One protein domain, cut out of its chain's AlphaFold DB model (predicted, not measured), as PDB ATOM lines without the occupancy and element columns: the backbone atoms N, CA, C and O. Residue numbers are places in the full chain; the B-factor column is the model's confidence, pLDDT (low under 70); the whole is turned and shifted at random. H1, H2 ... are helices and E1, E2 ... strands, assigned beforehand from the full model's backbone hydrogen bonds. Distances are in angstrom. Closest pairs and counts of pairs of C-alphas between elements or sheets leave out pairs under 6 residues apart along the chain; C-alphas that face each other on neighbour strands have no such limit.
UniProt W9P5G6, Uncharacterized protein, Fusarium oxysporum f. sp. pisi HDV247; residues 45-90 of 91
ATOM      1  N   PHE A  45     -35.499  -2.311 -25.063       91.06
ATOM      2  CA  PHE A  45     -35.216  -2.377 -26.488       91.06
ATOM      3  C   PHE A  45     -35.673  -3.716 -27.035       91.06
ATOM      4  O   PHE A  45     -35.223  -4.770 -26.584       91.06
ATOM      5  N   ASN A  46     -36.524  -3.661 -28.058       89.62
ATOM      6  CA  ASN A  46     -37.007  -4.829 -28.778       89.62
ATOM      7  C   ASN A  46     -35.843  -5.721 -29.258       89.62
ATOM      8  O   ASN A  46     -34.877  -5.229 -29.858       89.62
ATOM      9  N   ASN A  47     -35.953  -7.032 -29.027       83.00
ATOM     10  CA  ASN A  47     -34.936  -8.002 -29.429       83.00
ATOM     11  C   ASN A  47     -35.006  -8.367 -30.931       83.00
ATOM     12  O   ASN A  47     -33.985  -8.670 -31.543       83.00
ATOM     13  N   THR A  48     -36.181  -8.297 -31.561       74.62
ATOM     14  CA  THR A  48     -36.416  -8.797 -32.930       74.62
ATOM     15  C   THR A  48     -36.020  -7.832 -34.052       74.62
ATOM     16  O   THR A  48     -35.815  -8.270 -35.182       74.62
ATOM     17  N   ASN A  49     -35.891  -6.535 -33.772       66.56
ATOM     18  CA  ASN A  49     -35.776  -5.497 -34.806       66.56
ATOM     19  C   ASN A  49     -34.352  -4.938 -34.969       66.56
ATOM     20  O   ASN A  49     -34.162  -3.914 -35.624       66.56
ATOM     21  N   GLY A  50     -33.345  -5.565 -34.351       69.38
ATOM     22  CA  GLY A  50     -31.948  -5.111 -34.407       69.38
ATOM     23  C   GLY A  50     -31.665  -3.817 -33.629       69.38
ATOM     24  O   GLY A  50     -30.521  -3.372 -33.569       69.38
ATOM     25  N   SER A  51     -32.673  -3.234 -32.974       69.50
ATOM     26  CA  SER A  51     -32.552  -2.066 -32.087       69.50
ATOM     27  C   SER A  51     -31.605  -2.284 -30.905       69.50
ATOM     28  O   SER A  51     -31.111  -1.323 -30.329       69.50
ATOM     29  N   ASN A  52     -31.326  -3.538 -30.557       78.12
ATOM     30  CA  ASN A  52     -30.425  -3.919 -29.476       78.12
ATOM     31  C   ASN A  52     -28.964  -4.123 -29.918       78.12
ATOM     32  O   ASN A  52     -28.124  -4.390 -29.060       78.12
ATOM     33  N   ILE A  53     -28.638  -4.008 -31.214       80.19
ATOM     34  CA  ILE A  53     -27.278  -4.266 -31.723       80.19
ATOM     35  C   ILE A  53     -26.266  -3.361 -31.023       80.19
ATOM     36  O   ILE A  53     -25.232  -3.847 -30.578       80.19
ATOM     37  N   VAL A  54     -26.599  -2.077 -30.870       80.12
ATOM     38  CA  VAL A  54     -25.733  -1.089 -30.214       80.12
ATOM     39  C   VAL A  54     -25.505  -1.438 -28.742       80.12
ATOM     40  O   VAL A  54     -24.386  -1.323 -28.256       80.12
ATOM     41  N   LEU A  55     -26.531  -1.909 -28.030       85.44
ATOM     42  CA  LEU A  55     -26.388  -2.293 -26.622       85.44
ATOM     43  C   LEU A  55     -25.460  -3.498 -26.473       85.44
ATOM     44  O   LEU A  55     -24.553  -3.494 -25.646       85.44
ATOM     45  N   LYS A  56     -25.676  -4.515 -27.316       83.88
ATOM     46  CA  LYS A  56     -24.895  -5.754 -27.311       83.88
ATOM     47  C   LYS A  56     -23.444  -5.506 -27.717       83.88
ATOM     48  O   LYS A  56     -22.547  -6.082 -27.116       83.88
ATOM     49  N   SER A  57     -23.200  -4.648 -28.712       86.50
ATOM     50  CA  SER A  57     -21.842  -4.352 -29.185       86.50
ATOM     51  C   SER A  57     -21.015  -3.543 -28.188       86.50
ATOM     52  O   SER A  57     -19.793  -3.633 -28.228       86.50
ATOM     53  N   ASN A  58     -21.666  -2.751 -27.333       88.69
ATOM     54  CA  ASN A  58     -21.000  -1.916 -26.329       88.69
ATOM     55  C   ASN A  58     -20.967  -2.550 -24.929       88.69
ATOM     56  O   ASN A  58     -20.433  -1.937 -24.016       88.69
ATOM     57  N   ASP A  59     -21.509  -3.761 -24.756       91.75
ATOM     58  CA  ASP A  59     -21.584  -4.452 -23.461       91.75
ATOM     59  C   ASP A  59     -22.257  -3.618 -22.350       91.75
ATOM     60  O   ASP A  59     -21.796  -3.518 -21.213       91.75
ATOM     61  N   ILE A  60     -23.372  -2.980 -22.713       94.25
ATOM     62  CA  ILE A  60     -24.156  -2.095 -21.834       94.25
ATOM     63  C   ILE A  60     -25.569  -2.636 -21.576       94.25
ATOM     64  O   ILE A  60     -26.502  -1.885 -21.301       94.25
ATOM     65  N   THR A  61     -25.762  -3.948 -21.709       94.69
ATOM     66  CA  THR A  61     -27.020  -4.619 -21.355       94.69
ATOM     67  C   THR A  61     -26.991  -5.116 -19.919       94.69
ATOM     68  O   THR A  61     -25.976  -5.659 -19.487       94.69
ATOM     69  N   ILE A  62     -28.127  -5.054 -19.223       95.69
ATOM     70  CA  ILE A  62     -28.295  -5.761 -17.945       95.69
ATOM     71  C   ILE A  62     -28.006  -7.260 -18.145       95.69
ATOM     72  O   ILE A  62     -28.393  -7.846 -19.162       95.69
ATOM     73  N   ARG A  63     -27.339  -7.882 -17.165       95.25
ATOM     74  CA  ARG A  63     -26.968  -9.304 -17.178       95.25
ATOM     75  C   ARG A  63     -27.686 -10.119 -16.103       95.25
ATOM     76  O   ARG A  63     -28.128  -9.586 -15.084       95.25
ATOM     77  N   THR A  64     -27.826 -11.418 -16.346       97.19
ATOM     78  CA  THR A  64     -28.366 -12.387 -15.385       97.19
ATOM     79  C   THR A  64     -27.299 -12.804 -14.365       97.19
ATOM     80  O   THR A  64     -26.125 -12.463 -14.482       97.19
ATOM     81  N   LYS A  65     -27.689 -13.597 -13.358       97.44
ATOM     82  CA  LYS A  65     -26.753 -14.177 -12.374       97.44
ATOM     83  C   LYS A  65     -25.699 -15.108 -12.997       97.44
ATOM     84  O   LYS A  65     -24.672 -15.347 -12.373       97.44
ATOM     85  N   ASP A  66     -26.001 -15.660 -14.171       97.75
ATOM     86  CA  ASP A  66     -25.156 -16.607 -14.900       97.75
ATOM     87  C   ASP A  66     -24.333 -15.883 -15.988       97.75
ATOM     88  O   ASP A  66     -23.691 -16.526 -16.810       97.75
ATOM     89  N   ASP A  67     -24.332 -14.542 -15.955       94.38
ATOM     90  CA  ASP A  67     -23.626 -13.634 -16.868       94.38
ATOM     91  C   ASP A  67     -24.155 -13.621 -18.316       94.38
ATOM     92  O   ASP A  67     -23.527 -13.069 -19.215       94.38
ATOM     93  N   ASP A  68     -25.357 -14.150 -18.554       94.38
ATOM     94  CA  ASP A  68     -26.057 -14.010 -19.837       94.38
ATOM     95  C   ASP A  68     -26.728 -12.633 -19.977       94.38
ATOM     96  O   ASP A  68     -27.020 -11.960 -18.986       94.38
ATOM     97  N   ILE A  69     -27.045 -12.214 -21.207       93.44
ATOM     98  CA  ILE A  69     -27.848 -11.002 -21.449       93.44
ATOM     99  C   ILE A  69     -29.260 -11.214 -20.893       93.44
ATOM    100  O   ILE A  69     -29.937 -12.177 -21.255       93.44
ATOM    101  N   PHE A  70     -29.728 -10.293 -20.048       94.88
ATOM    102  CA  PHE A  70     -31.072 -10.353 -19.482       94.88
ATOM    103  C   PHE A  70     -32.145 -10.089 -20.557       94.88
ATOM    104  O   PHE A  70     -32.082  -9.107 -21.302       94.88
ATOM    105  N   GLU A  71     -33.142 -10.972 -20.626       94.19
ATOM    106  CA  GLU A  71     -34.309 -10.870 -21.504       94.19
ATOM    107  C   GLU A  71     -35.596 -11.113 -20.708       94.19
ATOM    108  O   GLU A  71     -35.659 -12.017 -19.876       94.19
ATOM    109  N   ASP A  72     -36.618 -10.310 -20.987       94.19
ATOM    110  CA  ASP A  72     -37.964 -10.389 -20.418       94.19
ATOM    111  C   ASP A  72     -38.953  -9.694 -21.394       94.19
ATOM    112  O   ASP A  72     -38.557  -9.238 -22.478       94.19
ATOM    113  N   HIS A  73     -40.242  -9.620 -21.064       94.12
ATOM    114  CA  HIS A  73     -41.286  -9.074 -21.929       94.12
ATOM    115  C   HIS A  73     -41.744  -7.674 -21.493       94.12
ATOM    116  O   HIS A  73     -42.121  -7.454 -20.345       94.12
ATOM    117  N   CYS A  74     -41.785  -6.731 -22.437       94.31
ATOM    118  CA  CYS A  74     -42.343  -5.391 -22.230       94.31
ATOM    119  C   CYS A  74     -43.217  -4.972 -23.428       94.31
ATOM    120  O   CYS A  74     -43.596  -5.816 -24.238       94.31
ATOM    121  N   TRP A  75     -43.546  -3.681 -23.563       92.56
ATOM    122  CA  TRP A  75     -44.384  -3.151 -24.647       92.56
ATOM    123  C   TRP A  75     -43.983  -3.597 -26.057       92.56
ATOM    124  O   TRP A  75     -44.873  -3.962 -26.826       92.56
ATOM    125  N   PRO A  76     -42.689  -3.637 -26.431       89.62
ATOM    126  CA  PRO A  76     -42.315  -4.090 -27.759       89.62
ATOM    127  C   PRO A  76     -42.161  -5.618 -27.855       89.62
ATOM    128  O   PRO A  76     -41.668  -6.111 -28.868       89.62
ATOM    129  N   GLY A  77     -42.543  -6.383 -26.832       91.88
ATOM    130  CA  GLY A  77     -42.367  -7.827 -26.758       91.88
ATOM    131  C   GLY A  77     -41.082  -8.239 -26.035       91.88
ATOM    132  O   GLY A  77     -40.699  -7.624 -25.037       91.88
ATOM    133  N   ALA A  78     -40.410  -9.285 -26.532       93.25
ATOM    134  CA  ALA A  78     -39.116  -9.725 -26.002       93.25
ATOM    135  C   ALA A  78     -38.096  -8.581 -26.087       93.25
ATOM    136  O   ALA A  78     -37.871  -8.021 -27.166       93.25
ATOM    137  N   SER A  79     -37.517  -8.218 -24.947       93.44
ATOM    138  CA  SER A  79     -36.743  -6.990 -24.781       93.44
ATOM    139  C   SER A  79     -35.440  -7.232 -24.029       93.44
ATOM    140  O   SER A  79     -35.343  -8.152 -23.226       93.44
ATOM    141  N   HIS A  80     -34.455  -6.368 -24.265       94.19
ATOM    142  CA  HIS A  80     -33.303  -6.185 -23.379       94.19
ATOM    143  C   HIS A  80     -33.338  -4.789 -22.764       94.19
ATOM    144  O   HIS A  80     -33.986  -3.888 -23.295       94.19
ATOM    145  N   TRP A  81     -32.596  -4.599 -21.678       94.69
ATOM    146  CA  TRP A  81     -32.528  -3.332 -20.960       94.69
ATOM    147  C   TRP A  81     -31.116  -2.791 -20.985       94.69
ATOM    148  O   TRP A  81     -30.156  -3.539 -20.778       94.69
ATOM    149  N   ILE A  82     -31.013  -1.489 -21.221       94.69
ATOM    150  CA  ILE A  82     -29.768  -0.764 -21.005       94.69
ATOM    151  C   ILE A  82     -29.425  -0.771 -19.510       94.69
ATOM    152  O   ILE A  82     -30.290  -0.550 -18.658       94.69
ATOM    153  N   ASP A  83     -28.165  -1.037 -19.188       95.00
ATOM    154  CA  ASP A  83     -27.648  -0.910 -17.834       95.00
ATOM    155  C   ASP A  83     -27.287   0.553 -17.553       95.00
ATOM    156  O   ASP A  83     -26.169   0.999 -17.807       95.00
ATOM    157  N   CYS A  84     -28.238   1.316 -17.014       94.38
ATOM    158  CA  CYS A  84     -28.025   2.721 -16.654       94.38
ATOM    159  C   CYS A  84     -27.037   2.931 -15.488       94.38
ATOM    160  O   CYS A  84     -26.744   4.083 -15.164       94.38
ATOM    161  N   PHE A  85     -26.551   1.871 -14.829       94.25
ATOM    162  CA  PHE A  85     -25.498   1.975 -13.813       94.25
ATOM    163  C   PHE A  85     -24.095   1.850 -14.408       94.25
ATOM    164  O   PHE A  85     -23.134   2.302 -13.780       94.25
ATOM    165  N   ASN A  86     -23.967   1.276 -15.605       93.69
ATOM    166  CA  ASN A  86     -22.713   1.253 -16.338       93.69
ATOM    167  C   ASN A  86     -22.414   2.668 -16.879       93.69
ATOM    168  O   ASN A  86     -23.205   3.192 -17.666       93.69
ATOM    169  N   PRO A  87     -21.284   3.305 -16.507       93.31
ATOM    170  CA  PRO A  87     -20.929   4.633 -17.009       93.31
ATOM    171  C   PRO A  87     -20.861   4.714 -18.540       93.31
ATOM    172  O   PRO A  87     -21.229   5.738 -19.107       93.31
ATOM    173  N   ALA A  88     -20.487   3.617 -19.210       91.50
ATOM    174  CA  ALA A  88     -20.430   3.547 -20.671       91.50
ATOM    175  C   ALA A  88     -21.809   3.665 -21.352       91.50
ATOM    176  O   ALA A  88     -21.879   3.835 -22.563       91.50
ATOM    177  N   SER A  89     -22.907   3.568 -20.594       90.38
ATOM    178  CA  SER A  89     -24.275   3.764 -21.091       90.38
ATOM    179  C   SER A  89     -24.695   5.235 -21.168       90.38
ATOM    180  O   SER A  89     -25.755   5.531 -21.717       90.38
ATOM    181  N   ILE A  90     -23.932   6.136 -20.542       84.69
ATOM    182  CA  ILE A  90     -24.273   7.560 -20.383       84.69
ATOM    183  C   ILE A  90     -23.484   8.441 -21.368       84.69
ATOM    184  O   ILE A  90     -23.963   9.519 -21.722       84.69
TER     185      ILE A  90
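What this domain is: This is residues 45 to 90 of the 91 residues of an uncharacterized protein of Fusarium oxysporum f. sp. pisi HDV247 (UniProt W9P5G6). The domain has little regular structure: a small hairpin of E1 and E2 at one end, a short helix H1, and long stretches with no named element, among them residues 58 to 71. The stretch after E2 runs to the other end, while residues 58 to 71 make a long loop. The 46 printed residues hold H1, E1 and E2 in that order; the class is mixed, with 13 residues in named elements. The whole is compact and rounded, 26 by 22 by 16 A, with a radius of gyration of the C-alphas of 10.1 A.

How they stand to each other: E1, residues 72 to 74, and E2, residues 77 to 81, are antiparallel neighbours in a hairpin. N 79 and O 72 are within hydrogen-bond range at 2.9 A, as are N 74 and O 77 at 3.0 A. Residues 45 to 46 pair antiparallel with residues 79 to 80 of E2. H1, residues 53 to 57, is only just apart from E2, closest 8.4 A. In H1 the O i to N i+4 pair is within hydrogen-bond range.

Where its parts are: E2 spans 12.3 A from C-alpha 77 at (-42.367, -7.827, -26.758) to C-alpha 81; E1 spans 6.9 A. H1 spans 6.0 A from C-alpha 53 at (-27.278, -4.266, -31.723).

The domain as a whole: The C-alphas farthest apart, of Gly 77 and Pro 87, are 26.6 A apart. The printed part has no cut; the link from H1 to E1 is long. Residues 49 to 51 are under pLDDT 70.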